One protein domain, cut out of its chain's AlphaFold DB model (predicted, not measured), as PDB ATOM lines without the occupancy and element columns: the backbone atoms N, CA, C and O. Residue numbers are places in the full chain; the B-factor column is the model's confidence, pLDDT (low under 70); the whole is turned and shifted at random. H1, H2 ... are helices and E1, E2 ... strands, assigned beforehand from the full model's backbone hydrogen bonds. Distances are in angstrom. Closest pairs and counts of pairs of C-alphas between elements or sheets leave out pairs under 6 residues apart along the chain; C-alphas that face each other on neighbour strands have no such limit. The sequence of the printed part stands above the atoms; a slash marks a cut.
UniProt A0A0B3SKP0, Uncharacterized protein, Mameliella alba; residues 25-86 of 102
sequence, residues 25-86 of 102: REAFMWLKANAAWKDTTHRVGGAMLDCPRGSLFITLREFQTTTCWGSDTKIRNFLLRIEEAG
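AT A GLANCE: This is residues 25 to 86 of the 102 residues of an uncharacterized protein of Mameliella alba (UniProt A0A0B3SKP0). What shape do these atoms make? Three short helices form a loose group, and a two-stranded hairpin, E1 and E2, stands away from them, joined to the group by the stretch after H1 and by the stretch that leads back to H2. Within the group H2 and H3 meet crosswise, with H1 near both, and the tip of the hairpin, residues 43 to 48, sticks out. What is it built of, and how large is it? The printed part has 62 residues, with three named helices and two named strands in the order H1, E1, E2, H2, H3; the sheet, in the order E1 - E2, is antiparallel, and the class is mixed, helices and strands. It is only just compact, close to loose, with a radius of gyration of the C-alphas of 12.5 A and spans of 28 by 24 by 20 A.

HOW THE PARTS SIT: What stands near the first helix? H1, residues 25 to 34, is close to but not clearly touching H2, residues 60 to 67: their closest C-alphas, those of Ala 27 and Thr 67, are 6.2 A apart, and they run opposite ways at a steep tilt of 66 degrees. H1 and H3, residues 72 to 84, are near each other, with no pair of C-alphas within 8 A. How do the strands pair? E1, residues 40 to 44, and E2, residues 47 to 51, form a hairpin, antiparallel at 149 degrees between their directions. N 42 and O 49 are 2.8 A apart and N 40 and O 51 are 2.9 A apart, both within hydrogen-bond range. Which helices touch? H2 and H3 touch, about perpendicular at 89 degrees, H3 with residues 72 to 75 alone; the closest C-alphas are those of Gln 64 and Ile 75, 7.4 A apart. Which parts stay apart, and how are the helix backbones? Both strands are apart from H3, E1 is apart from H2, and E2 is apart from H1. In H1, H2 and H3 every O i to N i+4 pair is within hydrogen-bond range.

IN THESE COORDINATES: Where does the first element begin? H1 begins at C-alpha 25, (43.030, 30.659, 115.350), and measures 14.1 A to C-alpha 34. Where are the strands? E1 starts at C-alpha 40, (62.053, 18.716, 103.125), and measures 13.0 A; E2, from residue 47 to 51, measures 12.7 A. Where do the last helices lie? H2 measures 10.4 A, and H3 measures 18.3 A and ends at C-alpha 84, (37.069, 25.500, 101.478).

THE WHOLE: How far does it reach? The two C-alphas farthest apart, those of Arg 25 and Gly 46, are 34.3 A apart. Are there cuts or long links? The printed part has no cut and no long link; the link from E2 to H2 is short, and the other three are tight. How confident is the model? The mean pLDDT of the printed part is 93.5, and no printed residue is under 70.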
ATOM      1  N   ARG A  25      42.047  29.649 115.759       96.25
ATOM      2  CA  ARG A  25      43.030  30.659 115.350       96.25
ATOM      3  C   ARG A  25      44.450  30.241 115.720       96.25
ATOM      4  O   ARG A  25      45.341  30.371 114.889       96.25
ATOM      5  N   GLU A  26      44.665  29.740 116.934       96.12
ATOM      6  CA  GLU A  26      45.977  29.240 117.373       96.12
ATOM      7  C   GLU A  26      46.417  28.033 116.559       96.12
ATOM      8  O   GLU A  26      47.544  28.021 116.078       96.12
ATOM      9  N   ALA A  27      45.509  27.094 116.290       96.75
ATOM     10  CA  ALA A  27      45.797  25.961 115.419       96.75
ATOM     11  C   ALA A  27      46.233  26.418 114.012       96.75
ATOM     12  O   ALA A  27      47.206  25.901 113.462       96.75
ATOM     13  N   PHE A  28      45.573  27.429 113.435       96.81
ATOM     14  CA  PHE A  28      45.976  27.990 112.142       96.81
ATOM     15  C   PHE A  28      47.313  28.746 112.197       96.81
ATOM     16  O   PHE A  28      48.139  28.615 111.291       96.81
ATOM     17  N   MET A  29      47.559  29.519 113.261       95.94
ATOM     18  CA  MET A  29      48.857  30.168 113.485       95.94
ATOM     19  C   MET A  29      49.972  29.129 113.612       95.94
ATOM     20  O   MET A  29      51.030  29.303 113.012       95.94
ATOM     21  N   TRP A  30      49.714  28.025 114.313       95.94
ATOM     22  CA  TRP A  30      50.645  26.915 114.457       95.94
ATOM     23  C   TRP A  30      50.959  26.253 113.110       95.94
ATOM     24  O   TRP A  30      52.131  26.020 112.819       95.94
ATOM     25  N   LEU A  31      49.955  26.019 112.250       95.81
ATOM     26  CA  LEU A  31      50.166  25.491 110.890       95.81
ATOM     27  C   LEU A  31      51.117  26.384 110.082       95.81
ATOM     28  O   LEU A  31      52.075  25.892 109.489       95.81
ATOM     29  N   LYS A  32      50.891  27.704 110.099       94.75
ATOM     30  CA  LYS A  32      51.764  28.674 109.417       94.75
ATOM     31  C   LYS A  32      53.163  28.709 110.009       94.75
ATOM     32  O   LYS A  32      54.137  28.750 109.262       94.75
ATOM     33  N   ALA A  33      53.255  28.691 111.336       94.62
ATOM     34  CA  ALA A  33      54.528  28.669 112.033       94.62
ATOM     35  C   ALA A  33      55.317  27.408 111.682       94.62
ATOM     36  O   ALA A  33      56.525  27.506 111.534       94.62
ATOM     37  N   ASN A  34      54.661  26.258 111.489       95.12
ATOM     38  CA  ASN A  34      55.324  24.975 111.256       95.12
ATOM     39  C   ASN A  34      55.596  24.636 109.790       95.12
ATOM     40  O   ASN A  34      56.349  23.699 109.527       95.12
ATOM     41  N   ALA A  35      55.081  25.423 108.844       95.44
ATOM     42  CA  ALA A  35      55.399  25.271 107.431       95.44
ATOM     43  C   ALA A  35      56.922  25.241 107.185       95.44
ATOM     44  O   ALA A  35      57.715  25.942 107.836       95.44
ATOM     45  N   ALA A  36      57.338  24.391 106.250       93.81
ATOM     46  CA  ALA A  36      58.731  24.142 105.940       93.81
ATOM     47  C   ALA A  36      59.380  25.409 105.365       93.81
ATOM     48  O   ALA A  36      58.885  26.014 104.415       93.81
ATOM     49  N   TRP A  37      60.500  25.840 105.945       93.88
ATOM     50  CA  TRP A  37      61.222  27.033 105.482       93.88
ATOM     51  C   TRP A  37      62.097  26.761 104.247       93.88
ATOM     52  O   TRP A  37      62.478  27.694 103.541       93.88
ATOM     53  N   LYS A  38      62.382  25.486 103.981       93.94
ATOM     54  CA  LYS A  38      63.051  24.935 102.798       93.94
ATOM     55  C   LYS A  38      62.361  23.630 102.409       93.94
ATOM     56  O   LYS A  38      61.602  23.104 103.217       93.94
ATOM     57  N   ASP A  39      62.663  23.105 101.232       95.62
ATOM     58  CA  ASP A  39      62.168  21.790 100.828       95.62
ATOM     59  C   ASP A  39      62.678  20.711 101.797       95.62
ATOM     60  O   ASP A  39      63.859  20.676 102.163       95.62
ATOM     61  N   THR A  40      61.769  19.850 102.244       94.88
ATOM     62  CA  THR A  40      62.053  18.716 103.125       94.88
ATOM     63  C   THR A  40      61.472  17.434 102.543       94.88
ATOM     64  O   THR A  40      60.624  17.449 101.656       94.88
ATOM     65  N   THR A  41      61.928  16.294 103.050       93.38
ATOM     66  CA  THR A  41      61.410  14.977 102.667       93.38
ATOM     67  C   THR A  41      61.043  14.194 103.915       93.38
ATOM     68  O   THR A  41      61.830  14.142 104.862       93.38
ATOM     69  N   HIS A  42      59.881  13.551 103.912       90.12
ATOM     70  CA  HIS A  42      59.383  12.761 105.032       90.12
ATOM     71  C   HIS A  42      59.226  11.301 104.618       90.12
ATOM     72  O   HIS A  42      58.609  10.987 103.602       90.12
ATOM     73  N   ARG A  43      59.766  10.387 105.426       88.25
ATOM     74  CA  ARG A  43      59.566   8.951 105.231       88.25
ATOM     75  C   ARG A  43      58.286   8.507 105.926       88.25
ATOM     76  O   ARG A  43      58.174   8.625 107.144       88.25
ATOM     77  N   VAL A  44      57.356   7.930 105.173       83.44
ATOM     78  CA  VAL A  44      56.089   7.410 105.699       83.44
ATOM     79  C   VAL A  44      55.937   5.957 105.281       83.44
ATOM     80  O   VAL A  44      55.714   5.636 104.113       83.44
ATOM     81  N   GLY A  45      56.099   5.055 106.249       79.88
ATOM     82  CA  GLY A  45      56.190   3.623 105.973       79.88
ATOM     83  C   GLY A  45      57.359   3.315 105.028       79.88
ATOM     84  O   GLY A  45      58.525   3.504 105.386       79.88
ATOM     85  N   GLY A  46      57.036   2.834 103.825       83.25
ATOM     86  CA  GLY A  46      58.006   2.499 102.777       83.25
ATOM     87  C   GLY A  46      58.252   3.593 101.734       83.25
ATOM     88  O   GLY A  46      59.104   3.397 100.878       83.25
ATOM     89  N   ALA A  47      57.529   4.717 101.782       86.62
ATOM     90  CA  ALA A  47      57.621   5.775 100.776       86.62
ATOM     91  C   ALA A  47      58.348   7.018 101.310       86.62
ATOM     92  O   ALA A  47      58.215   7.366 102.486       86.62
ATOM     93  N   MET A  48      59.083   7.694 100.425       91.00
ATOM     94  CA  MET A  48      59.607   9.043 100.645       91.00
ATOM     95  C   MET A  48      58.634  10.040 100.021       91.00
ATOM     96  O   MET A  48      58.261   9.886  98.860       91.00
ATOM     97  N   LEU A  49      58.192  11.017 100.804       90.94
ATOM     98  CA  LEU A  49      57.279  12.067 100.372       90.94
ATOM     99  C   LEU A  49      57.995  13.410 100.404       90.94
ATOM    100  O   LEU A  49      58.550  13.790 101.438       90.94
ATOM    101  N   ASP A  50      57.933  14.132  99.295       92.88
ATOM    102  CA  ASP A  50      58.458  15.487  99.211       92.88
ATOM    103  C   ASP A  50      57.494  16.471  99.884       92.88
ATOM    104  O   ASP A  50      56.273  16.401  99.721       92.88
ATOM    105  N   CYS A  51      58.054  17.403 100.646       93.81
ATOM    106  CA  CYS A  51      57.350  18.490 101.307       93.81
ATOM    107  C   CYS A  51      58.018  19.810 100.890       93.81
ATOM    108  O   CYS A  51      59.040  20.198 101.459       93.81
ATOM    109  N   PRO A  52      57.485  20.487  99.858       95.38
ATOM    110  CA  PRO A  52      58.049  21.741  99.374       95.38
ATOM    111  C   PRO A  52      58.021  22.841 100.437       95.38
ATOM    112  O   PRO A  52      57.165  22.847 101.329       95.38
ATOM    113  N   ARG A  53      58.898  23.837 100.300       96.00
ATOM    114  CA  ARG A  53      58.873  25.060 101.107       96.00
ATOM    115  C   ARG A  53      57.462  25.658 101.147       96.00
ATOM    116  O   ARG A  53      56.793  25.789 100.128       96.00
ATOM    117  N   GLY A  54      57.026  26.057 102.338       95.31
ATOM    118  CA  GLY A  54      55.687  26.585 102.596       95.31
ATOM    119  C   GLY A  54      54.629  25.508 102.849       95.31
ATOM    120  O   GLY A  54      53.527  25.848 103.270       95.31
ATOM    121  N   SER A  55      54.959  24.228 102.661       95.88
ATOM    122  CA  SER A  55      54.080  23.102 102.993       95.88
ATOM    123  C   SER A  55      54.378  22.554 104.386       95.88
ATOM    124  O   SER A  55      55.445  22.789 104.952       95.88
ATOM    125  N   LEU A  56      53.437  21.797 104.946       95.19
ATOM    126  CA  LEU A  56      53.616  21.058 106.191       95.19
ATOM    127  C   LEU A  56      53.177  19.613 105.978       95.19
ATOM    128  O   LEU A  56      52.050  19.357 105.554       95.19
ATOM    129  N   PHE A  57      54.054  18.672 106.318       93.69
ATOM    130  CA  PHE A  57      53.696  17.267 106.439       93.69
ATOM    131  C   PHE A  57      53.414  16.935 107.906       93.69
ATOM    132  O   PHE A  57      54.285  17.103 108.756       93.69
ATOM    133  N   ILE A  58      52.206  16.457 108.204       92.56
ATOM    134  CA  ILE A  58      51.807  16.077 109.561       92.56
ATOM    135  C   ILE A  58      50.744  14.979 109.529       92.56
ATOM    136  O   ILE A  58      49.905  14.922 108.627       92.56
ATOM    137  N   THR A  59      50.746  14.109 110.534       90.00
ATOM    138  CA  THR A  59      49.647  13.167 110.752       90.00
ATOM    139  C   THR A  59      48.492  13.828 111.511       90.00
ATOM    140  O   THR A  59      48.696  14.690 112.363       90.00
ATOM    141  N   LEU A  60      47.251  13.368 111.293       90.44
ATOM    142  CA  LEU A  60      46.099  13.845 112.081       90.44
ATOM    143  C   LEU A  60      46.322  13.699 113.591       90.44
ATOM    144  O   LEU A  60      45.810  14.491 114.371       90.44
ATOM    145  N   ARG A  61      47.099  12.695 113.997       88.19
ATOM    146  CA  ARG A  61      47.385  12.411 115.396       88.19
ATOM    147  C   ARG A  61      48.371  13.384 116.019       88.19
ATOM    148  O   ARG A  61      48.135  13.844 117.127       88.19
ATOM    149  N   GLU A  62      49.467  13.677 115.331       91.25
ATOM    150  CA  GLU A  62      50.390  14.717 115.791       91.25
ATOM    151  C   GLU A  62      49.634  16.034 115.917       91.25
ATOM    152  O   GLU A  62      49.742  16.696 116.940       91.25
ATOM    153  N   PHE A  63      48.758  16.342 114.954       94.12
ATOM    154  CA  PHE A  63      47.917  17.528 115.038       94.12
ATOM    155  C   PHE A  63      46.967  17.499 116.248       94.12
ATOM    156  O   PHE A  63      46.855  18.508 116.933       94.12
ATOM    157  N   GLN A  64      46.359  16.353 116.589       93.25
ATOM    158  CA  GLN A  64      45.575  16.196 117.830       93.25
ATOM    159  C   GLN A  64      46.374  16.507 119.082       93.25
ATOM    160  O   GLN A  64      45.886  17.220 119.956       93.25
ATOM    161  N   THR A  65      47.568  15.929 119.189       92.31
ATOM    162  CA  THR A  65      48.441  16.117 120.345       92.31
ATOM    163  C   THR A  65      48.882  17.571 120.449       92.31
ATOM    164  O   THR A  65      48.813  18.144 121.530       92.31
ATOM    165  N   THR A  66      49.261  18.188 119.331       93.12
ATOM    166  CA  THR A  66      49.657  19.595 119.269       93.12
ATOM    167  C   THR A  66      48.524  20.527 119.678       93.12
ATOM    168  O   THR A  66      48.726  21.389 120.526       93.12
ATOM    169  N   THR A  67      47.325  20.366 119.111       94.94
ATOM    170  CA  THR A  67      46.198  21.264 119.406       94.94
ATOM    171  C   THR A  67      45.453  20.893 120.686       94.94
ATOM    172  O   THR A  67      44.517  21.594 121.066       94.94
ATOM    173  N   CYS A  68      45.802  19.764 121.313       94.62
ATOM    174  CA  CYS A  68      45.081  19.169 122.436       94.62
ATOM    175  C   CYS A  68      43.581  18.948 122.132       94.62
ATOM    176  O   CYS A  68      42.712  19.078 122.995       94.62
ATOM    177  N   TRP A  69      43.249  18.613 120.878       95.19
ATOM    178  CA  TRP A  69      41.877  18.292 120.471       95.19
ATOM    179  C   TRP A  69      41.640  16.784 120.513       95.19
ATOM    180  O   TRP A  69      42.193  16.032 119.716       95.19
ATOM    181  N   GLY A  70      40.744  16.339 121.396       89.38
ATOM    182  CA  GLY A  70      40.435  14.914 121.571       89.38
ATOM    183  C   GLY A  70      39.575  14.273 120.469       89.38
ATOM    184  O   GLY A  70      39.344  13.068 120.510       89.38
ATOM    185  N   SER A  71      39.079  15.046 119.498       91.38
ATOM    186  CA  SER A  71      38.151  14.565 118.465       91.38
ATOM    187  C   SER A  71      38.759  14.648 117.068       91.38
ATOM    188  O   SER A  71      39.034  15.735 116.557       91.38
ATOM    189  N   ASP A  72      38.900  13.490 116.416       89.75
ATOM    190  CA  ASP A  72      39.242  13.374 114.994       89.75
ATOM    191  C   ASP A  72      38.298  14.209 114.116       89.75
ATOM    192  O   ASP A  72      38.730  14.885 113.182       89.75
ATOM    193  N   THR A  73      36.998  14.156 114.414       92.75
ATOM    194  CA  THR A  73      35.960  14.854 113.651       92.75
ATOM    195  C   THR A  73      36.147  16.363 113.732       92.75
ATOM    196  O   THR A  73      36.056  17.037 112.710       92.75
ATOM    197  N   LYS A  74      36.495  16.894 114.916       94.44
ATOM    198  CA  LYS A  74      36.783  18.326 115.095       94.44
ATOM    199  C   LYS A  74      37.914  18.782 114.172       94.44
ATOM    200  O   LYS A  74      37.777  19.795 113.497       94.44
ATOM    201  N   ILE A  75      38.996  18.008 114.096       94.88
ATOM    202  CA  ILE A  75      40.137  18.331 113.231       94.88
ATOM    203  C   ILE A  75      39.759  18.279 111.763       94.88
ATOM    204  O   ILE A  75      40.070  19.211 111.030       94.88
ATOM    205  N   ARG A  76      39.096  17.206 111.322       93.44
ATOM    206  CA  ARG A  76      38.715  17.065 109.910       93.44
ATOM    207  C   ARG A  76      37.814  18.210 109.467       93.44
ATOM    208  O   ARG A  76      38.068  18.787 108.418       93.44
ATOM    209  N   ASN A  77      36.829  18.568 110.289       95.94
ATOM    210  CA  ASN A  77      35.915  19.666 109.990       95.94
ATOM    211  C   ASN A  77      36.634  21.018 109.983       95.94
ATOM    212  O   ASN A  77      36.362  21.842 109.119       95.94
ATOM    213  N   PHE A  78      37.567  21.243 110.914       97.06
ATOM    214  CA  PHE A  78      38.396  22.447 110.914       97.06
ATOM    215  C   PHE A  78      39.233  22.553 109.633       97.06
ATOM    216  O   PHE A  78      39.156  23.570 108.952       97.06
ATOM    217  N   LEU A  79      39.974  21.494 109.278       95.81
ATOM    218  CA  LEU A  79      40.815  21.459 108.079       95.81
ATOM    219  C   LEU A  79      39.994  21.637 106.797       95.81
ATOM    220  O   LEU A  79      40.405  22.401 105.932       95.81
ATOM    221  N   LEU A  80      38.832  20.986 106.702       96.19
ATOM    222  CA  LEU A  80      37.920  21.137 105.569       96.19
ATOM    223  C   LEU A  80      37.429  22.584 105.439       96.19
ATOM    224  O   LEU A  80      37.500  23.150 104.358       96.19
ATOM    225  N   ARG A  81      37.013  23.220 106.542       97.31
ATOM    226  CA  ARG A  81      36.542  24.615 106.528       97.31
ATOM    227  C   ARG A  81      37.615  25.595 106.056       97.31
ATOM    228  O   ARG A  81      37.309  26.517 105.307       97.31
ATOM    229  N   ILE A  82      38.861  25.438 106.507       97.50
ATOM    230  CA  ILE A  82      39.947  26.341 106.090       97.50
ATOM    231  C   ILE A  82      40.447  26.040 104.668       97.50
ATOM    232  O   ILE A  82      40.931  26.950 103.998       97.50
ATOM    233  N   GLU A  83      40.302  24.800 104.198       97.00
ATOM    234  CA  GLU A  83      40.534  24.399 102.805       97.00
ATOM    235  C   GLU A  83      39.471  25.000 101.873       97.00
ATOM    236  O   GLU A  83      39.817  25.658 100.898       97.00
ATOM    237  N   GLU A  84      38.184  24.882 102.217       97.62
ATOM    238  CA  GLU A  84      37.069  25.500 101.478       97.62
ATOM    239  C   GLU A  84      37.175  27.031 101.435       97.62
ATOM    240  O   GLU A  84      36.819  27.657 100.438       97.62
ATOM    241  N   ALA A  85      37.714  27.644 102.492       97.56
ATOM    242  CA  ALA A  85      38.005  29.075 102.536       97.56
ATOM    243  C   ALA A  85      39.264  29.482 101.738       97.56
ATOM    244  O   ALA A  85      39.608  30.663 101.715       97.56
ATOM    245  N   GLY A  86      39.979  28.533 101.123       97.12
ATOM    246  CA  GLY A  86      41.186  28.788 100.331       97.12
ATOM    247  C   GLY A  86      42.406  29.213 101.154       97.12
ATOM    248  O   GLY A  86      43.332  29.817 100.616       97.12
TER     249      GLY A  86